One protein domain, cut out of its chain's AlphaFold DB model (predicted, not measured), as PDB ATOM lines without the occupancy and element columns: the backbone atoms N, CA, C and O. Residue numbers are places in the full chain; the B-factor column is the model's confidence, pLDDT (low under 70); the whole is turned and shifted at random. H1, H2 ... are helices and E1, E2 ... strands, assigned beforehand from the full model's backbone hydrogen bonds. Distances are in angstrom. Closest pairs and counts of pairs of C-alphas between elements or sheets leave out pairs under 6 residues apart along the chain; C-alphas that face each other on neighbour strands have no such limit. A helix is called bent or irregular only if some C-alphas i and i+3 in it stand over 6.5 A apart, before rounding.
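Overview. This is residues 6 to 160 of the 161 residues of the protein "Glyoxalase-like_dom domain-containing protein" of Bacillus albus (UniProt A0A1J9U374). The core is a strongly twisted slab of four strands, E3, E4, E1 and E6, with H1 over one face and the longest helix, H2, running past the end of the slab where E3 and E6 begin and E4 and E1 end. The small pair E2 and E5 sits beside the first part of E3, H3 lies out beyond the end of E6, and a long stretch, residues 136 to 147, leads back from it to the loose hairpin E7 and E8; residues 89 to 95, with the first part of H2, stick out. The printed part has 155 residues, with three named helices and eight named strands in the order E1 H1 E2 E3 E4 E5 H2 E6 H3 E7 E8. The main sheet, E3 E4 E1 E6, is mixed, and the class is mixed, helices and strands. The whole is compact, with a radius of gyration of the C-alphas of 16.3 A and spans of 48 by 44 by 35 A.

Along the chain. Find C-alpha 7 at (-46.864, 37.220, 2.778); from there E1 runs 21.1 A to residue 14. Its sheet also holds E3, residues 52 to 60, 25.7 A; E4, residues 63 to 71, 23.6 A; and E6, residues 116 to 123, 21.2 A. H1 spans residues 18 to 27 and H3 residues 127 to 135. H2 begins at C-alpha 90, (-52.191, 11.832, 29.232), and runs 31.3 A to residue 111; it is only just irregular, with C-alphas 91 and 94 6.6 A apart. Look for E2 at residues 36 to 40, E5 at 82 to 85, E7 at 148 to 152 and E8 at 155 to 159, ending at (-43.263, 23.295, 17.795).

Arrangement. Start with the hairpin E3 and E4, antiparallel, where N 54 and O 69 are 2.8 A apart. E4 and E1 are parallel, with N 13 and O 66 at 2.7 A; E1 and E6 are antiparallel, with N 12 and O 119 at 2.9 A. H1 is on this sheet at a height of 9.8 A, over E3 and E4 and along the strands. H2 is on it at the sheet's level; the closest C-alphas of H2 and E3 are Ile 100 and Gly 52, 5.5 A. H3 is not on it. E2 and E5 are parallel, with N 37 and O 82 at 2.8 A; the closest C-alphas of E2 and E3 are Tyr 37 and Ala 54, 4.4 A. The hairpin E7 and E8 is antiparallel, with no backbone N and O within hydrogen-bond range. Each O i to N i+4 pair is within range in H1 and H3, and 16 of 18 in H2.

Size, cuts and confidence. The C-alphas farthest apart, Gly 45 and Val 137, are 49.4 A apart. The printed part has no cut; the links E2 to E3 and H3 to E7 are long. The model's pLDDT is under 70 at residue 73 and residues 139 to 160.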
ATOM      1  N   LYS A   6     -51.054  36.895   1.977       81.81
ATOM      2  CA  LYS A   6     -50.478  38.246   2.059       81.81
ATOM      3  C   LYS A   6     -48.955  38.253   2.023       81.81
ATOM      4  O   LYS A   6     -48.353  39.174   1.479       81.81
ATOM      5  N   PHE A   7     -48.319  37.260   2.640       82.88
ATOM      6  CA  PHE A   7     -46.864  37.220   2.778       82.88
ATOM      7  C   PHE A   7     -46.344  35.807   3.036       82.88
ATOM      8  O   PHE A   7     -47.069  34.938   3.514       82.88
ATOM      9  N   ILE A   8     -45.050  35.602   2.780       85.38
ATOM     10  CA  ILE A   8     -44.315  34.438   3.284       85.38
ATOM     11  C   ILE A   8     -44.026  34.681   4.764       85.38
ATOM     12  O   ILE A   8     -43.381  35.674   5.113       85.38
ATOM     13  N   HIS A   9     -44.533  33.799   5.621       85.25
ATOM     14  CA  HIS A   9     -44.286  33.807   7.058       85.25
ATOM     15  C   HIS A   9     -42.877  33.282   7.362       85.25
ATOM     16  O   HIS A   9     -42.086  33.964   8.010       85.25
ATOM     17  N   HIS A  10     -42.542  32.099   6.842       89.56
ATOM     18  CA  HIS A  10     -41.193  31.540   6.906       89.56
ATOM     19  C   HIS A  10     -40.943  30.564   5.749       89.56
ATOM     20  O   HIS A  10     -41.875  30.096   5.087       89.56
ATOM     21  N   VAL A  11     -39.673  30.213   5.558       90.88
ATOM     22  CA  VAL A  11     -39.242  29.057   4.761       90.88
ATOM     23  C   VAL A  11     -38.643  28.028   5.711       90.88
ATOM     24  O   VAL A  11     -37.805  28.389   6.534       90.88
ATOM     25  N   GLY A  12     -39.063  26.769   5.609       92.62
ATOM     26  CA  GLY A  12     -38.477  25.679   6.379       92.62
ATOM     27  C   GLY A  12     -37.277  25.080   5.653       92.62
ATOM     28  O   GLY A  12     -37.406  24.604   4.523       92.62
ATOM     29  N   HIS A  13     -36.122  25.062   6.305       96.31
ATOM     30  CA  HIS A  13     -34.851  24.528   5.834       96.31
ATOM     31  C   HIS A  13     -34.462  23.304   6.672       96.31
ATOM     32  O   HIS A  13     -34.166  23.422   7.856       96.31
ATOM     33  N   ILE A  14     -34.462  22.126   6.052       96.38
ATOM     34  CA  ILE A  14     -34.056  20.876   6.701       96.38
ATOM     35  C   ILE A  14     -32.546  20.682   6.590       96.38
ATOM     36  O   ILE A  14     -31.996  20.796   5.493       96.38
ATOM     37  N   VAL A  15     -31.912  20.341   7.714       96.12
ATOM     38  CA  VAL A  15     -30.465  20.116   7.842       96.12
ATOM     39  C   VAL A  15     -30.175  18.870   8.683       96.12
ATOM     40  O   VAL A  15     -30.933  18.538   9.598       96.12
ATOM     41  N   SER A  16     -29.079  18.171   8.397       94.44
ATOM     42  CA  SER A  16     -28.615  17.030   9.197       94.44
ATOM     43  C   SER A  16     -27.842  17.471  10.440       94.44
ATOM     44  O   SER A  16     -27.934  16.818  11.477       94.44
ATOM     45  N   ASP A  17     -27.133  18.602  10.364       94.44
ATOM     46  CA  ASP A  17     -26.360  19.170  11.470       94.44
ATOM     47  C   ASP A  17     -26.833  20.597  11.791       94.44
ATOM     48  O   ASP A  17     -26.550  21.564  11.077       94.44
ATOM     49  N   MET A  18     -27.569  20.722  12.899       95.69
ATOM     50  CA  MET A  18     -28.075  21.999  13.408       95.69
ATOM     51  C   MET A  18     -26.945  22.968  13.778       95.69
ATOM     52  O   MET A  18     -27.055  24.164  13.514       95.69
ATOM     53  N   GLU A  19     -25.865  22.491  14.400       95.56
ATOM     54  CA  GLU A  19     -24.774  23.360  14.851       95.56
ATOM     55  C   GLU A  19     -24.055  23.979  13.650       95.56
ATOM     56  O   GLU A  19     -23.897  25.204  13.588       95.56
ATOM     57  N   ALA A  20     -23.714  23.143  12.666       95.62
ATOM     58  CA  ALA A  20     -23.056  23.572  11.439       95.62
ATOM     59  C   ALA A  20     -23.932  24.544  10.633       95.62
ATOM     60  O   ALA A  20     -23.453  25.591  10.187       95.62
ATOM     61  N   ALA A  21     -25.229  24.253  10.489       96.69
ATOM     62  CA  ALA A  21     -26.160  25.128   9.782       96.69
ATOM     63  C   ALA A  21     -26.261  26.513  10.438       96.69
ATOM     64  O   ALA A  21     -26.160  27.540   9.762       96.69
ATOM     65  N   LEU A  22     -26.411  26.560  11.766       97.12
ATOM     66  CA  LEU A  22     -26.477  27.824  12.499       97.12
ATOM     67  C   LEU A  22     -25.171  28.611  12.404       97.12
ATOM     68  O   LEU A  22     -25.199  29.836  12.309       97.12
ATOM     69  N   GLU A  23     -24.021  27.937  12.410       97.31
ATOM     70  CA  GLU A  23     -22.733  28.593  12.195       97.31
ATOM     71  C   GLU A  23     -22.655  29.254  10.810       97.31
ATOM     72  O   GLU A  23     -22.221  30.404  10.703       97.31
ATOM     73  N   LEU A  24     -23.123  28.576   9.758       97.81
ATOM     74  CA  LEU A  24     -23.153  29.134   8.403       97.81
ATOM     75  C   LEU A  24     -24.060  30.365   8.309       97.81
ATOM     76  O   LEU A  24     -23.636  31.390   7.776       97.81
ATOM     77  N   TYR A  25     -25.266  30.319   8.881       97.94
ATOM     78  CA  TYR A  25     -26.151  31.488   8.901       97.94
ATOM     79  C   TYR A  25     -25.546  32.667   9.668       97.94
ATOM     80  O   TYR A  25     -25.597  33.800   9.184       97.94
ATOM     81  N   ARG A  26     -24.892  32.421  10.810       97.25
ATOM     82  CA  ARG A  26     -24.180  33.478  11.547       97.25
ATOM     83  C   ARG A  26     -23.050  34.093  10.721       97.25
ATOM     84  O   ARG A  26     -22.895  35.310  10.730       97.25
ATOM     85  N   LYS A  27     -22.293  33.288   9.963       98.31
ATOM     86  CA  LYS A  27     -21.252  33.785   9.038       98.31
ATOM     87  C   LYS A  27     -21.823  34.653   7.916       98.31
ATOM     88  O   LYS A  27     -21.154  35.579   7.469       98.31
ATOM     89  N   LEU A  28     -23.057  34.386   7.493       97.69
ATOM     90  CA  LEU A  28     -23.796  35.220   6.540       97.69
ATOM     91  C   LEU A  28     -24.392  36.492   7.175       97.69
ATOM     92  O   LEU A  28     -25.007  37.287   6.472       97.69
ATOM     93  N   GLY A  29     -24.207  36.704   8.483       97.00
ATOM     94  CA  GLY A  29     -24.670  37.894   9.201       97.00
ATOM     95  C   GLY A  29     -26.064  37.768   9.816       97.00
ATOM     96  O   GLY A  29     -26.593  38.760  10.313       97.00
ATOM     97  N   PHE A  30     -26.666  36.576   9.812       97.25
ATOM     98  CA  PHE A  30     -27.953  36.362  10.470       97.25
ATOM     99  C   PHE A  30     -27.807  36.303  11.989       97.25
ATOM    100  O   PHE A  30     -26.868  35.717  12.535       97.25
ATOM    101  N   VAL A  31     -28.811  36.843  12.678       95.88
ATOM    102  CA  VAL A  31     -29.043  36.543  14.089       95.88
ATOM    103  C   VAL A  31     -29.789  35.217  14.157       95.88
ATOM    104  O   VAL A  31     -30.849  35.072  13.550       95.88
ATOM    105  N   CYS A  32     -29.232  34.254  14.891       96.31
ATOM    106  CA  CYS A  32     -29.848  32.943  15.065       96.31
ATOM    107  C   CYS A  32     -30.266  32.702  16.513       96.31
ATOM    108  O   CYS A  32     -29.468  32.915  17.432       96.31
ATOM    109  N   SER A  33     -31.485  32.205  16.718       93.44
ATOM    110  CA  SER A  33     -31.964  31.819  18.046       93.44
ATOM    111  C   SER A  33     -31.267  30.538  18.540       93.44
ATOM    112  O   SER A  33     -30.839  29.704  17.738       93.44
ATOM    113  N   PRO A  34     -31.110  30.334  19.861       94.44
ATOM    114  CA  PRO A  34     -30.693  29.034  20.374       94.44
ATOM    115  C   PRO A  34     -31.697  27.951  19.945       94.44
ATOM    116  O   PRO A  34     -32.903  28.193  20.052       94.44
ATOM    117  N   PRO A  35     -31.236  26.781  19.469       95.31
ATOM    118  CA  PRO A  35     -32.139  25.750  18.985       95.31
ATOM    119  C   PRO A  35     -32.974  25.167  20.125       95.31
ATOM    120  O   PRO A  35     -32.491  25.010  21.247       95.31
ATOM    121  N   SER A  36     -34.224  24.836  19.828       93.50
ATOM    122  CA  SER A  36     -35.156  24.186  20.744       93.50
ATOM    123  C   SER A  36     -35.309  22.722  20.350       93.50
ATOM    124  O   SER A  36     -35.685  22.407  19.224       93.50
ATOM    125  N   TYR A  37     -35.011  21.829  21.287       92.56
ATOM    126  CA  TYR A  37     -35.114  20.383  21.126       92.56
ATOM    127  C   TYR A  37     -36.243  19.885  22.027       92.56
ATOM    128  O   TYR A  37     -36.078  19.897  23.251       92.56
ATOM    129  N   PRO A  38     -37.392  19.457  21.474       89.25
ATOM    130  CA  PRO A  38     -38.408  18.794  22.275       89.25
ATOM    131  C   PRO A  38     -37.810  17.544  22.921       89.25
ATOM    132  O   PRO A  38     -36.994  16.848  22.314       89.25
ATOM    133  N   ALA A  39     -38.172  17.292  24.172       89.50
ATOM    134  CA  ALA A  39     -37.582  16.227  24.961       89.50
ATOM    135  C   ALA A  39     -38.623  15.536  25.839       89.50
ATOM    136  O   ALA A  39     -39.553  16.165  26.346       89.50
ATOM    137  N   MET A  40     -38.459  14.232  26.034       87.38
ATOM    138  CA  MET A  40     -39.352  13.400  26.835       87.38
ATOM    139  C   MET A  40     -38.533  12.395  27.646       87.38
ATOM    140  O   MET A  40     -37.466  11.957  27.216       87.38
ATOM    141  N   ALA A  41     -39.016  12.051  28.838       85.94
ATOM    142  CA  ALA A  41     -38.507  10.918  29.601       85.94
ATOM    143  C   ALA A  41     -39.290   9.664  29.185       85.94
ATOM    144  O   ALA A  41     -40.510   9.732  29.041       85.94
ATOM    145  N   GLU A  42     -38.610   8.537  28.972       79.62
ATOM    146  CA  GLU A  42     -39.288   7.279  28.618       79.62
ATOM    147  C   GLU A  42     -40.090   6.731  29.805       79.62
ATOM    148  O   GLU A  42     -41.191   6.219  29.620       79.62
ATOM    149  N   ASN A  43     -39.560   6.906  31.019       81.31
ATOM    150  CA  ASN A  43     -40.191   6.514  32.273       81.31
ATOM    151  C   ASN A  43     -40.178   7.676  33.279       81.31
ATOM    152  O   ASN A  43     -39.346   8.586  33.194       81.31
ATOM    153  N   GLU A  44     -41.080   7.640  34.262       76.38
ATOM    154  CA  GLU A  44     -41.082   8.616  35.356       76.38
ATOM    155  C   GLU A  44     -39.743   8.607  36.112       76.38
ATOM    156  O   GLU A  44     -39.215   7.556  36.469       76.38
ATOM    157  N   GLY A  45     -39.189   9.797  36.355       79.62
ATOM    158  CA  GLY A  45     -37.915   9.973  37.061       79.62
ATOM    159  C   GLY A  45     -36.657   9.818  36.198       79.62
ATOM    160  O   GLY A  45     -35.565  10.100  36.689       79.62
ATOM    161  N   GLU A  46     -36.776   9.431  34.923       85.56
ATOM    162  CA  GLU A  46     -35.636   9.419  34.002       85.56
ATOM    163  C   GLU A  46     -35.244  10.820  33.511       85.56
ATOM    164  O   GLU A  46     -36.042  11.760  33.475       85.56
ATOM    165  N   SER A  47     -33.992  10.947  33.068       85.81
ATOM    166  CA  SER A  47     -33.516  12.137  32.364       85.81
ATOM    167  C   SER A  47     -34.257  12.332  31.040       85.81
ATOM    168  O   SER A  47     -34.447  11.376  30.283       85.81
ATOM    169  N   LEU A  48     -34.582  13.582  30.715       87.69
ATOM    170  CA  LEU A  48     -35.157  13.949  29.423       87.69
ATOM    171  C   LEU A  48     -34.190  13.623  28.280       87.69
ATOM    172  O   LEU A  48     -33.023  14.012  28.315       87.69
ATOM    173  N   LYS A  49     -34.705  12.956  27.248       89.44
ATOM    174  CA  LYS A  49     -33.996  12.673  25.998       89.44
ATOM    175  C   LYS A  49     -34.661  13.449  24.861       89.44
ATOM    176  O   LYS A  49     -35.885  13.605  24.898       89.44
ATOM    177  N   PRO A  50     -33.905  13.931  23.860       90.75
ATOM    178  CA  PRO A  50     -34.495  14.527  22.670       90.75
ATOM    179  C   PRO A  50     -35.501  13.583  22.019       90.75
ATOM    180  O   PRO A  50     -35.275  12.374  21.940       90.75
ATOM    181  N   PHE A  51     -36.617  14.148  21.581       89.50
ATOM    182  CA  PHE A  51     -37.687  13.409  20.941       89.50
ATOM    183  C   PHE A  51     -38.415  14.300  19.938       89.50
ATOM    184  O   PHE A  51     -39.125  15.226  20.327       89.50
ATOM    185  N   GLY A  52     -38.305  13.986  18.651       91.19
ATOM    186  CA  GLY A  52     -39.095  14.634  17.607       91.19
ATOM    187  C   GLY A  52     -38.247  15.387  16.598       91.19
ATOM    188  O   GLY A  52     -37.234  14.875  16.132       91.19
ATOM    189  N   ALA A  53     -38.674  16.596  16.244       91.12
ATOM    190  CA  ALA A  53     -37.917  17.509  15.400       91.12
ATOM    191  C   ALA A  53     -37.490  18.725  16.228       91.12
ATOM    192  O   ALA A  53     -38.306  19.311  16.941       91.12
ATOM    193  N   ALA A  54     -36.213  19.085  16.147       93.50
ATOM    194  CA  ALA A  54     -35.690  20.313  16.727       93.50
ATOM    195  C   ALA A  54     -35.714  21.430  15.692       93.50
ATOM    196  O   ALA A  54     -35.498  21.181  14.503       93.50
ATOM    197  N   ASN A  55     -35.910  22.660  16.156       94.25
ATOM    198  CA  ASN A  55     -35.841  23.831  15.298       94.25
ATOM    199  C   ASN A  55     -34.999  24.962  15.894       94.25
ATOM    200  O   ASN A  55     -34.715  25.031  17.091       94.25
ATOM    201  N   SER A  56     -34.573  25.858  15.020       95.75
ATOM    202  CA  SER A  56     -33.991  27.157  15.331       95.75
ATOM    203  C   SER A  56     -34.373  28.122  14.221       95.75
ATOM    204  O   SER A  56     -34.852  27.708  13.167       95.75
ATOM    205  N   HIS A  57     -34.169  29.413  14.437       95.62
ATOM    206  CA  HIS A  57     -34.500  30.437  13.463       95.62
ATOM    207  C   HIS A  57     -33.255  31.208  13.051       95.62
ATOM    208  O   HIS A  57     -32.457  31.593  13.905       95.62
ATOM    209  N   ALA A  58     -33.131  31.489  11.754       96.75
ATOM    210  CA  ALA A  58     -32.338  32.606  11.254       96.75
ATOM    211  C   ALA A  58     -33.287  33.775  10.952       96.75
ATOM    212  O   ALA A  58     -34.196  33.647  10.129       96.75
ATOM    213  N   GLU A  59     -33.111  34.886  11.661       93.62
ATOM    214  CA  GLU A  59     -34.113  35.951  11.753       93.62
ATOM    215  C   GLU A  59     -34.016  36.980  10.613       93.62
ATOM    216  O   GLU A  59     -32.935  37.407  10.206       93.62
ATOM    217  N   PHE A  60     -35.182  37.442  10.163       89.12
ATOM    218  CA  PHE A  60     -35.412  38.652   9.373       89.12
ATOM    219  C   PHE A  60     -36.320  39.610  10.166       89.12
ATOM    220  O   PHE A  60     -36.834  39.273  11.231       89.12
ATOM    221  N   LEU A  61     -36.594  40.808   9.637       85.06
ATOM    222  CA  LEU A  61     -37.553  41.724  10.262       85.06
ATOM    223  C   LEU A  61     -38.984  41.145  10.213       85.06
ATOM    224  O   LEU A  61     -39.690  41.264   9.207       85.06
ATOM    225  N   GLY A  62     -39.390  40.507  11.314       82.94
ATOM    226  CA  GLY A  62     -40.717  39.916  11.512       82.94
ATOM    227  C   GLY A  62     -40.957  38.593  10.776       82.94
ATOM    228  O   GLY A  62     -42.111  38.212  10.596       82.94
ATOM    229  N   ARG A  63     -39.899  37.927  10.298       87.31
ATOM    230  CA  ARG A  63     -39.936  36.650   9.558       87.31
ATOM    231  C   ARG A  63     -38.680  35.858   9.874       87.31
ATOM    232  O   ARG A  63     -37.732  36.418  10.407       87.31
ATOM    233  N   PHE A  64     -38.632  34.596   9.480       92.44
ATOM    234  CA  PHE A  64     -37.452  33.775   9.713       92.44
ATOM    235  C   PHE A  64     -37.306  32.665   8.674       92.44
ATOM    236  O   PHE A  64     -38.242  32.337   7.943       92.44
ATOM    237  N   ILE A  65     -36.110  32.090   8.613       95.31
ATOM    238  CA  ILE A  65     -35.908  30.738   8.091       95.31
ATOM    239  C   ILE A  65     -36.002  29.805   9.288       95.31
ATOM    240  O   ILE A  65     -35.236  29.960  10.240       95.31
ATOM    241  N   GLU A  66     -36.936  28.859   9.245       95.31
ATOM    242  CA  GLU A  66     -37.013  27.797  10.242       95.31
ATOM    243  C   GLU A  66     -36.012  26.712   9.861       95.31
ATOM    244  O   GLU A  66     -36.183  26.027   8.859       95.31
ATOM    245  N   ILE A  67     -34.943  26.572  10.631       96.62
ATOM    246  CA  ILE A  67     -33.943  25.524  10.453       96.62
ATOM    247  C   ILE A  67     -34.407  24.330  11.275       96.62
ATOM    248  O   ILE A  67     -34.623  24.479  12.474       96.62
ATOM    249  N   VAL A  68     -34.566  23.167  10.647       95.19
ATOM    250  CA  VAL A  68     -35.177  21.978  11.255       95.19
ATOM    251  C   VAL A  68     -34.256  20.774  11.112       95.19
ATOM    252  O   VAL A  68     -33.693  20.533  10.044       95.19
ATOM    253  N   THR A  69     -34.133  19.986  12.176       94.81
ATOM    254  CA  THR A  69     -33.444  18.691  12.152       94.81
ATOM    255  C   THR A  69     -34.190  17.653  12.987       94.81
ATOM    256  O   THR A  69     -35.074  17.990  13.778       94.81
ATOM    257  N   VAL A  70     -33.833  16.381  12.833       94.06
ATOM    258  CA  VAL A  70     -34.363  15.302  13.671       94.06
ATOM    259  C   VAL A  70     -33.682  15.332  15.044       94.06
ATOM    260  O   VAL A  70     -32.462  15.413  15.156       94.06
ATOM    261  N   ALA A  71     -34.484  15.259  16.102       90.19
ATOM    262  CA  ALA A  71     -34.067  15.228  17.497       90.19
ATOM    263  C   ALA A  71     -34.238  13.807  18.056       90.19
ATOM    264  O   ALA A  71     -35.192  13.512  18.776       90.19
ATOM    265  N   GLU A  72     -33.324  12.917  17.681       82.94
ATOM    266  CA  GLU A  72     -33.253  11.541  18.183       82.94
ATOM    267  C   GLU A  72     -32.290  11.408  19.373       82.94
ATOM    268  O   GLU A  72     -31.518  12.315  19.681       82.94
ATOM    269  N   LYS A  73     -32.333  10.251  20.045       68.44
ATOM    270  CA  LYS A  73     -31.559   9.950  21.260       68.44
ATOM    271  C   LYS A  73     -30.049  10.179  21.104       68.44
ATOM    272  O   LYS A  73     -29.417  10.623  22.058       68.44
ATOM    273  N   ASP A  74     -29.511   9.915  19.915       72.69
ATOM    274  CA  ASP A  74     -28.082  10.042  19.602       72.69
ATOM    275  C   ASP A  74     -27.771  11.287  18.751       72.69
ATOM    276  O   ASP A  74     -26.658  11.443  18.244       72.69
ATOM    277  N   ALA A  75     -28.748  12.185  18.572       73.50
ATOM    278  CA  ALA A  75     -28.529  13.422  17.840       73.50
ATOM    279  C   ALA A  75     -27.486  14.281  18.563       73.50
ATOM    280  O   ALA A  75     -27.534  14.470  19.781       73.50
ATOM    281  N   ARG A  76     -26.556  14.860  17.800       81.88
ATOM    282  CA  ARG A  76     -25.642  15.871  18.327       81.88
ATOM    283  C   ARG A  76     -26.452  17.115  18.691       81.88
ATOM    284  O   ARG A  76     -26.955  17.817  17.817       81.88
ATOM    285  N   ILE A  77     -26.571  17.380  19.986       88.62
ATOM    286  CA  ILE A  77     -27.268  18.558  20.500       88.62
ATOM    287  C   ILE A  77     -26.251  19.696  20.669       88.62
ATOM    288  O   ILE A  77     -25.261  19.512  21.383       88.62
ATOM    289  N   PRO A  78     -26.481  20.875  20.069       91.88
ATOM    290  CA  PRO A  78     -25.650  22.051  20.309       91.88
ATOM    291  C   PRO A  78     -25.612  22.424  21.796       91.88
ATOM    292  O   PRO A  78     -26.631  22.365  22.483       91.88
ATOM    293  N   ILE A  79     -24.460  22.873  22.303       90.88
ATOM    294  CA  ILE A  79     -24.276  23.155  23.743       90.88
ATOM    295  C   ILE A  79     -25.225  24.232  24.292       90.88
ATOM    296  O   ILE A  79     -25.570  24.230  25.469       90.88
ATOM    297  N   ASN A  80     -25.655  25.160  23.436       93.06
ATOM    298  CA  ASN A  80     -26.582  26.230  23.790       93.06
ATOM    299  C   ASN A  80     -28.052  25.877  23.502       93.06
ATOM    300  O   ASN A  80     -28.907  26.760  23.579       93.06
ATOM    301  N   ALA A  81     -28.348  24.630  23.128       93.00
ATOM    302  CA  ALA A  81     -29.706  24.194  22.858       93.00
ATOM    303  C   ALA A  81     -30.567  24.214  24.124       93.00
ATOM    304  O   ALA A  81     -30.120  23.919  25.233       93.00
ATOM    305  N   LYS A  82     -31.849  24.515  23.934       93.31
ATOM    306  CA  LYS A  82     -32.871  24.425  24.968       93.31
ATOM    307  C   LYS A  82     -33.585  23.089  24.827       93.31
ATOM    308  O   LYS A  82     -34.251  22.858  23.821       93.31
ATOM    309  N   LEU A  83     -33.481  22.231  25.838       89.38
ATOM    310  CA  LEU A  83     -34.354  21.063  25.946       89.38
ATOM    311  C   LEU A  83     -35.733  21.524  26.421       89.38
ATOM    312  O   LEU A  83     -35.849  22.143  27.479       89.38
ATOM    313  N   VAL A  84     -36.767  21.236  25.635       88.38
ATOM    314  CA  VAL A  84     -38.152  21.638  25.902       88.38
ATOM    315  C   VAL A  84     -38.943  20.401  26.332       88.38
ATOM    316  O   VAL A  84     -39.247  19.560  25.484       88.38
ATOM    317  N   PRO A  85     -39.280  20.248  27.625       87.00
ATOM    318  CA  PRO A  85     -40.013  19.081  28.101       87.00
ATOM    319  C   PRO A  85     -41.413  19.012  27.479       87.00
ATOM    320  O   PRO A  85     -42.198  19.955  27.584       87.00
ATOM    321  N   LEU A  86     -41.753  17.876  26.874       82.38
ATOM    322  CA  LEU A  86     -43.105  17.586  26.407       82.38
ATOM    323  C   LEU A  86     -43.970  17.170  27.598       82.38
ATOM    324  O   LEU A  86     -43.925  16.027  28.047       82.38
ATOM    325  N   GLN A  87     -44.755  18.116  28.110       76.31
ATOM    326  CA  GLN A  87     -45.664  17.908  29.236       76.31
ATOM    327  C   GLN A  87     -47.083  18.321  28.843       76.31
ATOM    328  O   GLN A  87     -47.327  19.455  28.438       76.31
ATOM    329  N   THR A  88     -48.026  17.387  28.949       76.00
ATOM    330  CA  THR A  88     -49.461  17.612  28.725       76.00
ATOM    331  C   THR A  88     -50.262  16.548  29.479       76.00
ATOM    332  O   THR A  88     -49.687  15.594  30.003       76.00
ATOM    333  N   SER A  89     -51.589  16.681  29.522       79.00
ATOM    334  CA  SER A  89     -52.459  15.618  30.025       79.00
ATOM    335  C   SER A  89     -52.273  14.308  29.230       79.00
ATOM    336  O   SER A  89     -52.065  14.362  28.009       79.00
ATOM    337  N   PRO A  90     -52.378  13.132  29.883       77.56
ATOM    338  CA  PRO A  90     -52.191  11.832  29.232       77.56
ATOM    339  C   PRO A  90     -53.063  11.624  27.986       77.56
ATOM    340  O   PRO A  90     -52.576  11.113  26.977       77.56
ATOM    341  N   ASP A  91     -54.315  12.094  28.022       78.81
ATOM    342  CA  ASP A  91     -55.285  11.939  26.928       78.81
ATOM    343  C   ASP A  91     -54.847  12.642  25.634       78.81
ATOM    344  O   ASP A  91     -55.136  12.187  24.527       78.81
ATOM    345  N   VAL A  92     -54.110  13.749  25.756       80.25
ATOM    346  CA  VAL A  92     -53.621  14.535  24.612       80.25
ATOM    347  C   VAL A  92     -52.213  14.095  24.200       80.25
ATOM    348  O   VAL A  92     -51.833  14.223  23.031       80.25
ATOM    349  N   LEU A  93     -51.442  13.525  25.132       80.25
ATOM    350  CA  LEU A  93     -50.044  13.151  24.930       80.25
ATOM    351  C   LEU A  93     -49.861  12.185  23.757       80.25
ATOM    352  O   LEU A  93     -49.009  12.416  22.902       80.25
ATOM    353  N   GLN A  94     -50.689  11.141  23.667       81.19
ATOM    354  CA  GLN A  94     -50.581  10.147  22.592       81.19
ATOM    355  C   GLN A  94     -50.874  10.744  21.211       81.19
ATOM    356  O   GLN A  94     -50.205  10.418  20.227       81.19
ATOM    357  N   VAL A  95     -51.829  11.676  21.134       81.50
ATOM    358  CA  VAL A  95     -52.146  12.393  19.891       81.50
ATOM    359  C   VAL A  95     -50.965  13.261  19.456       81.50
ATOM    360  O   VAL A  95     -50.609  13.265  18.274       81.50
ATOM    361  N   ILE A  96     -50.335  13.968  20.400       80.38
ATOM    362  CA  ILE A  96     -49.146  14.789  20.139       80.38
ATOM    363  C   ILE A  96     -47.975  13.912  19.695       80.38
ATOM    364  O   ILE A  96     -47.392  14.188  18.651       80.38
ATOM    365  N   ILE A  97     -47.682  12.818  20.402       84.25
ATOM    366  CA  ILE A  97     -46.629  11.860  20.025       84.25
ATOM    367  C   ILE A  97     -46.842  11.356  18.594       84.25
ATOM    368  O   ILE A  97     -45.903  11.331  17.799       84.25
ATOM    369  N   GLY A  98     -48.076  10.992  18.235       84.00
ATOM    370  CA  GLY A  98     -48.404  10.547  16.882       84.00
ATOM    371  C   GLY A  98     -48.167  11.622  15.815       84.00
ATOM    372  O   GLY A  98     -47.733  11.295  14.712       84.00
ATOM    373  N   LYS A  99     -48.424  12.899  16.125       84.19
ATOM    374  CA  LYS A  99     -48.099  14.025  15.233       84.19
ATOM    375  C   LYS A  99     -46.588  14.201  15.092       84.19
ATOM    376  O   LYS A  99     -46.111  14.204  13.966       84.19
ATOM    377  N   ILE A 100     -45.854  14.231  16.207       84.75
ATOM    378  CA  ILE A 100     -44.389  14.366  16.225       84.75
ATOM    379  C   ILE A 100     -43.729  13.285  15.374       84.75
ATOM    380  O   ILE A 100     -42.873  13.594  14.554       84.75
ATOM    381  N   LYS A 101     -44.151  12.024  15.521       88.38
ATOM    382  CA  LYS A 101     -43.612  10.913  14.723       88.38
ATOM    383  C   LYS A 101     -43.799  11.139  13.220       88.38
ATOM    384  O   LYS A 101     -42.856  10.947  12.467       88.38
ATOM    385  N   ARG A 102     -44.963  11.636  12.782       86.31
ATOM    386  CA  ARG A 102     -45.191  11.976  11.363       86.31
ATOM    387  C   ARG A 102     -44.314  13.130  10.877       86.31
ATOM    388  O   ARG A 102     -43.869  13.112   9.726       86.31
ATOM    389  N   THR A 103     -44.076  14.129  11.725       86.19
ATOM    390  CA  THR A 103     -43.144  15.225  11.430       86.19
ATOM    391  C   THR A 103     -41.727  14.671  11.268       86.19
ATOM    392  O   THR A 103     -41.092  14.940  10.252       86.19
ATOM    393  N   VAL A 104     -41.268  13.815  12.188       90.31
ATOM    394  CA  VAL A 104     -39.972  13.119  12.089       90.31
ATOM    395  C   VAL A 104     -39.876  12.317  10.798       90.31
ATOM    396  O   VAL A 104     -38.939  12.528  10.041       90.31
ATOM    397  N   ASP A 105     -40.867  11.481  10.478       91.31
ATOM    398  CA  ASP A 105     -40.877  10.692   9.239       91.31
ATOM    399  C   ASP A 105     -40.752  11.583   7.993       91.31
ATOM    400  O   ASP A 105     -40.075  11.242   7.019       91.31
ATOM    401  N   THR A 106     -41.395  12.754   8.018       89.06
ATOM    402  CA  THR A 106     -41.316  13.737   6.933       89.06
ATOM    403  C   THR A 106     -39.918  14.329   6.819       89.06
ATOM    404  O   THR A 106     -39.366  14.342   5.716       89.06
ATOM    405  N   VAL A 107     -39.332  14.769   7.935       90.56
ATOM    406  CA  VAL A 107     -37.985  15.349   7.964       90.56
ATOM    407  C   VAL A 107     -36.941  14.307   7.558       90.56
ATOM    408  O   VAL A 107     -36.144  14.571   6.661       90.56
ATOM    409  N   SER A 108     -36.997  13.099   8.121       93.62
ATOM    410  CA  SER A 108     -36.098  11.987   7.794       93.62
ATOM    411  C   SER A 108     -36.176  11.592   6.318       93.62
ATOM    412  O   SER A 108     -35.153  11.344   5.681       93.62
ATOM    413  N   ARG A 109     -37.376  11.588   5.723       93.75
ATOM    414  CA  ARG A 109     -37.558  11.335   4.282       93.75
ATOM    415  C   ARG A 109     -37.011  12.461   3.402       93.75
ATOM    416  O   ARG A 109     -36.629  12.199   2.263       93.75
ATOM    417  N   CYS A 110     -37.016  13.704   3.876       93.19
ATOM    418  CA  CYS A 110     -36.317  14.781   3.184       93.19
ATOM    419  C   CYS A 110     -34.806  14.578   3.293       93.19
ATOM    420  O   CYS A 110     -34.169  14.501   2.252       93.19
ATOM    421  N   LEU A 111     -34.267  14.366   4.498       94.44
ATOM    422  CA  LEU A 111     -32.832  14.162   4.736       94.44
ATOM    423  C   LEU A 111     -32.243  12.976   3.967       94.44
ATOM    424  O   LEU A 111     -31.105  13.047   3.517       94.44
ATOM    425  N   SER A 112     -33.015  11.908   3.741       95.50
ATOM    426  CA  SER A 112     -32.566  10.783   2.908       95.50
ATOM    427  C   SER A 112     -32.413  11.129   1.420       95.50
ATOM    428  O   SER A 112     -31.864  10.338   0.654       95.50
ATOM    429  N   ARG A 113     -32.906  12.297   0.996       96.19
ATOM    430  CA  ARG A 113     -32.881  12.781  -0.388       96.19
ATOM    431  C   ARG A 113     -32.076  14.070  -0.550       96.19
ATOM    432  O   ARG A 113     -31.432  14.226  -1.582       96.19
ATOM    433  N   TYR A 114     -32.177  15.003   0.398       94.44
ATOM    434  CA  TYR A 114     -31.566  16.330   0.350       94.44
ATOM    435  C   TYR A 114     -31.553  17.044   1.716       94.44
ATOM    436  O   TYR A 114     -32.426  16.841   2.560       94.44
ATOM    437  N   GLU A 115     -30.614  17.979   1.866       95.50
ATOM    438  CA  GLU A 115     -30.738  19.131   2.767       95.50
ATOM    439  C   GLU A 115     -31.236  20.337   1.964       95.50
ATOM    440  O   GLU A 115     -30.851  20.512   0.804       95.50
ATOM    441  N   GLY A 116     -32.118  21.155   2.540       94.62
ATOM    442  CA  GLY A 116     -32.636  22.335   1.846       94.62
ATOM    443  C   GLY A 116     -34.068  22.724   2.201       94.62
ATOM    444  O   GLY A 116     -34.667  22.235   3.162       94.62
ATOM    445  N   ALA A 117     -34.612  23.653   1.413       93.06
ATOM    446  CA  ALA A 117     -35.970  24.149   1.592       93.06
ATOM    447  C   ALA A 117     -36.998  23.034   1.340       93.06
ATOM    448  O   ALA A 117     -36.985  22.405   0.282       93.06
ATOM    449  N   HIS A 118     -37.900  22.808   2.295       87.31
ATOM    450  CA  HIS A 118     -38.911  21.746   2.216       87.31
ATOM    451  C   HIS A 118     -40.350  22.264   2.298       87.31
ATOM    452  O   HIS A 118     -41.267  21.589   1.832       87.31
ATOM    453  N   ILE A 119     -40.556  23.454   2.872       84.50
ATOM    454  CA  ILE A 119     -41.875  24.076   3.001       84.50
ATOM    455  C   ILE A 119     -41.776  25.602   2.931       84.50
ATOM    456  O   ILE A 119     -40.805  26.202   3.396       84.50
ATOM    457  N   LEU A 120     -42.802  26.226   2.353       85.06
ATOM    458  CA  LEU A 120     -43.074  27.654   2.481       85.06
ATOM    459  C   LEU A 120     -44.364  27.813   3.281       85.06
ATOM    460  O   LEU A 120     -45.404  27.277   2.896       85.06
ATOM    461  N   CYS A 121     -44.296  28.562   4.377       83.06
ATOM    462  CA  CYS A 121     -45.463  28.912   5.171       83.06
ATOM    463  C   CYS A 121     -45.935  30.314   4.787       83.06
ATOM    464  O   CYS A 121     -45.135  31.251   4.716       83.06
ATOM    465  N   PHE A 122     -47.235  30.464   4.558       83.19
ATOM    466  CA  PHE A 122     -47.852  31.720   4.150       83.19
ATOM    467  C   PHE A 122     -48.756  32.271   5.252       83.19
ATOM    468  O   PHE A 122     -49.491  31.525   5.894       83.19
ATOM    469  N   GLY A 123     -48.706  33.586   5.450       81.81
ATOM    470  CA  GLY A 123     -49.590  34.304   6.359       81.81
ATOM    471  C   GLY A 123     -50.880  34.751   5.671       81.81
ATOM    472  O   GLY A 123     -50.859  35.234   4.534       81.81
ATOM    473  N   THR A 124     -51.990  34.619   6.393       81.69
ATOM    474  CA  THR A 124     -53.325  35.090   6.006       81.69
ATOM    475  C   THR A 124     -54.048  35.652   7.231       81.69
ATOM    476  O   THR A 124     -53.741  35.273   8.360       81.69
ATOM    477  N   GLU A 125     -54.984  36.573   7.005       83.44
ATOM    478  CA  GLU A 125     -55.828  37.164   8.054       83.44
ATOM    479  C   GLU A 125     -56.980  36.232   8.461       83.44
ATOM    480  O   GLU A 125     -57.436  36.288   9.600       83.44
ATOM    481  N   ASP A 126     -57.414  35.351   7.552       82.06
ATOM    482  CA  ASP A 126     -58.475  34.369   7.787       82.06
ATOM    483  C   ASP A 126     -58.030  32.994   7.273       82.06
ATOM    484  O   ASP A 126     -58.113  32.676   6.078       82.06
ATOM    485  N   ALA A 127     -57.495  32.182   8.185       77.06
ATOM    486  CA  ALA A 127     -56.971  30.859   7.865       77.06
ATOM    487  C   ALA A 127     -58.069  29.887   7.411       77.06
ATOM    488  O   ALA A 127     -57.826  29.095   6.500       77.06
ATOM    489  N   ASP A 128     -59.273  29.981   7.979       79.19
ATOM    490  CA  ASP A 128     -60.384  29.075   7.677       79.19
ATOM    491  C   ASP A 128     -60.957  29.357   6.287       79.19
ATOM    492  O   ASP A 128     -61.153  28.444   5.471       79.19
ATOM    493  N   GLN A 129     -61.154  30.638   5.965       82.00
ATOM    494  CA  GLN A 129     -61.579  31.038   4.632       82.00
ATOM    495  C   GLN A 129     -60.505  30.694   3.590       82.00
ATOM    496  O   GLN A 129     -60.823  30.173   2.517       82.00
ATOM    497  N   THR A 130     -59.230  30.927   3.913       80.00
ATOM    498  CA  THR A 130     -58.106  30.591   3.024       80.00
ATOM    499  C   THR A 130     -57.995  29.096   2.777       80.00
ATOM    500  O   THR A 130     -57.800  28.684   1.630       80.00
ATOM    501  N   ALA A 131     -58.188  28.273   3.807       76.56
ATOM    502  CA  ALA A 131     -58.213  26.826   3.662       76.56
ATOM    503  C   ALA A 131     -59.380  26.368   2.779       76.56
ATOM    504  O   ALA A 131     -59.185  25.555   1.878       76.56
ATOM    505  N   THR A 132     -60.572  26.934   2.979       80.69
ATOM    506  CA  THR A 132     -61.765  26.608   2.181       80.69
ATOM    507  C   THR A 132     -61.536  26.871   0.692       80.69
ATOM    508  O   THR A 132     -61.779  25.992  -0.133       80.69
ATOM    509  N   VAL A 133     -61.017  28.053   0.341       80.19
ATOM    510  CA  VAL A 133     -60.734  28.413  -1.058       80.19
ATOM    511  C   VAL A 133     -59.624  27.539  -1.644       80.19
ATOM    512  O   VAL A 133     -59.740  27.071  -2.772       80.19
ATOM    513  N   SER A 134     -58.564  27.284  -0.878       73.62
ATOM    514  CA  SER A 134     -57.424  26.484  -1.338       73.62
ATOM    515  C   SER A 134     -57.798  25.019  -1.579       73.62
ATOM    516  O   SER A 134     -57.380  24.450  -2.577       73.62
ATOM    517  N   ASN A 135     -58.629  24.422  -0.718       77.06
ATOM    518  CA  ASN A 135     -59.095  23.039  -0.877       77.06
ATOM    519  C   ASN A 135     -60.035  22.841  -2.075       77.06
ATOM    520  O   ASN A 135     -60.252  21.707  -2.494       77.06
ATOM    521  N   ALA A 136     -60.594  23.919  -2.635       77.31
ATOM    522  CA  ALA A 136     -61.345  23.849  -3.887       77.31
ATOM    523  C   ALA A 136     -60.430  23.630  -5.110       77.31
ATOM    524  O   ALA A 136     -60.919  23.307  -6.192       77.31
ATOM    525  N   VAL A 137     -59.110  23.788  -4.955       76.19
ATOM    526  CA  VAL A 137     -58.117  23.481  -5.987       76.19
ATOM    527  C   VAL A 137     -57.664  22.033  -5.814       76.19
ATOM    528  O   VAL A 137     -57.006  21.692  -4.838       76.19
ATOM    529  N   GLU A 138     -57.981  21.176  -6.786       71.75
ATOM    530  CA  GLU A 138     -57.797  19.714  -6.710       71.75
ATOM    531  C   GLU A 138     -56.354  19.268  -6.387       71.75
ATOM    532  O   GLU A 138     -56.131  18.237  -5.749       71.75
ATOM    533  N   SER A 139     -55.357  20.062  -6.783       68.69
ATOM    534  CA  SER A 139     -53.936  19.799  -6.536       68.69
ATOM    535  C   SER A 139     -53.402  20.366  -5.215       68.69
ATOM    536  O   SER A 139     -52.253  20.095  -4.859       68.69
ATOM    537  N   VAL A 140     -54.204  21.137  -4.475       60.91
ATOM    538  CA  VAL A 140     -53.802  21.779  -3.222       60.91
ATOM    539  C   VAL A 140     -54.444  21.047  -2.054       60.91
ATOM    540  O   VAL A 140     -55.655  21.057  -1.860       60.91
ATOM    541  N   LYS A 141     -53.602  20.435  -1.223       56.34
ATOM    542  CA  LYS A 141     -54.013  19.948   0.093       56.34
ATOM    543  C   LYS A 141     -53.576  20.967   1.127       56.34
ATOM    544  O   LYS A 141     -52.376  21.168   1.308       56.34
ATOM    545  N   THR A 142     -54.522  21.596   1.818       54.38
ATOM    546  CA  THR A 142     -54.158  22.449   2.949       54.38
ATOM    547  C   THR A 142     -53.962  21.612   4.197       54.38
ATOM    548  O   THR A 142     -54.865  20.885   4.610       54.38
ATOM    549  N   ALA A 143     -52.810  21.763   4.835       54.09
ATOM    550  CA  ALA A 143     -52.653  21.437   6.237       54.09
ATOM    551  C   ALA A 143     -52.752  22.747   7.014       54.09
ATOM    552  O   ALA A 143     -51.963  23.664   6.786       54.09
ATOM    553  N   LEU A 144     -53.723  22.844   7.923       42.72
ATOM    554  CA  LEU A 144     -53.679  23.884   8.936       42.72
ATOM    555  C   LEU A 144     -52.542  23.504   9.882       42.72
ATOM    556  O   LEU A 144     -52.699  22.635  10.743       42.72
ATOM    557  N   ILE A 145     -51.379  24.120   9.682       45.53
ATOM    558  CA  ILE A 145     -50.312  24.082  10.673       45.53
ATOM    559  C   ILE A 145     -50.810  24.971  11.809       45.53
ATOM    560  O   ILE A 145     -50.560  26.174  11.848       45.53
ATOM    561  N   LEU A 146     -51.585  24.382  12.722       31.88
ATOM    562  CA  LEU A 146     -51.677  24.956  14.048       31.88
ATOM    563  C   LEU A 146     -50.261  24.901  14.595       31.88
ATOM    564  O   LEU A 146     -49.765  23.826  14.936       31.88
ATOM    565  N   TYR A 147     -49.635  26.067  14.710       36.81
ATOM    566  CA  TYR A 147     -48.626  26.249  15.730       36.81
ATOM    567  C   TYR A 147     -49.285  25.884  17.053       36.81
ATOM    568  O   TYR A 147     -50.044  26.659  17.639       36.81
ATOM    569  N   GLY A 148     -49.050  24.653  17.493       32.09
ATOM    570  CA  GLY A 148     -49.357  24.259  18.845       32.09
ATOM    571  C   GLY A 148     -48.425  25.064  19.728       32.09
ATOM    572  O   GLY A 148     -47.278  24.676  19.922       32.09
ATOM    573  N   MET A 149     -48.905  26.202  20.232       29.73
ATOM    574  CA  MET A 149     -48.293  26.858  21.377       29.73
ATOM    575  C   MET A 149     -48.316  25.845  22.520       29.73
ATOM    576  O   MET A 149     -49.323  25.717  23.218       29.73
ATOM    577  N   LEU A 150     -47.218  25.120  22.735       30.75
ATOM    578  CA  LEU A 150     -47.020  24.469  24.020       30.75
ATOM    579  C   LEU A 150     -46.702  25.605  24.999       30.75
ATOM    580  O   LEU A 150     -45.570  26.081  25.086       30.75
ATOM    581  N   ARG A 151     -47.726  26.107  25.700       26.27
ATOM    582  CA  ARG A 151     -47.524  26.951  26.881       26.27
ATOM    583  C   ARG A 151     -46.939  26.063  27.978       26.27
ATOM    584  O   ARG A 151     -47.669  25.511  28.794       26.27
ATOM    585  N   VAL A 152     -45.619  25.946  27.999       28.75
ATOM    586  CA  VAL A 152     -44.872  25.484  29.169       28.75
ATOM    587  C   VAL A 152     -44.328  26.746  29.826       28.75
ATOM    588  O   VAL A 152     -43.414  27.368  29.297       28.75
ATOM    589  N   THR A 153     -45.016  27.182  30.889       26.92
ATOM    590  CA  THR A 153     -44.629  28.249  31.837       26.92
ATOM    591  C   THR A 153     -43.939  29.494  31.237       26.92
ATOM    592  O   THR A 153     -42.748  29.519  30.965       26.92
ATOM    593  N   ASN A 154     -44.694  30.596  31.109       24.70
ATOM    594  CA  ASN A 154     -44.224  31.962  30.792       24.70
ATOM    595  C   ASN A 154     -43.386  32.186  29.512       24.70
ATOM    596  O   ASN A 154     -43.023  33.331  29.241       24.70
ATOM    597  N   HIS A 155     -43.154  31.169  28.677       26.77
ATOM    598  CA  HIS A 155     -42.455  31.310  27.398       26.77
ATOM    599  C   HIS A 155     -43.199  30.595  26.261       26.77
ATOM    600  O   HIS A 155     -43.733  29.500  26.429       26.77
ATOM    601  N   THR A 156     -43.270  31.249  25.100       28.41
ATOM    602  CA  THR A 156     -43.896  30.711  23.885       28.41
ATOM    603  C   THR A 156     -42.875  29.853  23.143       28.41
ATOM    604  O   THR A 156     -41.865  30.384  22.684       28.41
ATOM    605  N   TYR A 157     -43.130  28.549  23.020       34.59
ATOM    606  CA  TYR A 157     -42.346  27.651  22.169       34.59
ATOM    607  C   TYR A 157     -43.157  27.268  20.935       34.59
ATOM    608  O   TYR A 157     -44.316  26.858  21.034       34.59
ATOM    609  N   THR A 158     -42.526  27.413  19.777       35.25
ATOM    610  CA  THR A 158     -43.076  27.047  18.478       35.25
ATOM    611  C   THR A 158     -42.616  25.631  18.157       35.25
ATOM    612  O   THR A 158     -41.469  25.435  17.767       35.25
ATOM    613  N   ILE A 159     -43.486  24.638  18.343       37.62
ATOM    614  CA  ILE A 159     -43.263  23.295  17.795       37.62
ATOM    615  C   ILE A 159     -44.048  23.244  16.485       37.62
ATOM    616  O   ILE A 159     -45.281  23.243  16.502       37.62
ATOM    617  N   ALA A 160     -43.340  23.290  15.357       37.94
ATOM    618  CA  ALA A 160     -43.937  22.996  14.063       37.94
ATOM    619  C   ALA A 160     -44.290  21.499  14.031       37.94
ATOM    620  O   ALA A 160     -43.424  20.652  14.256       37.94
TER     621      ALA A 160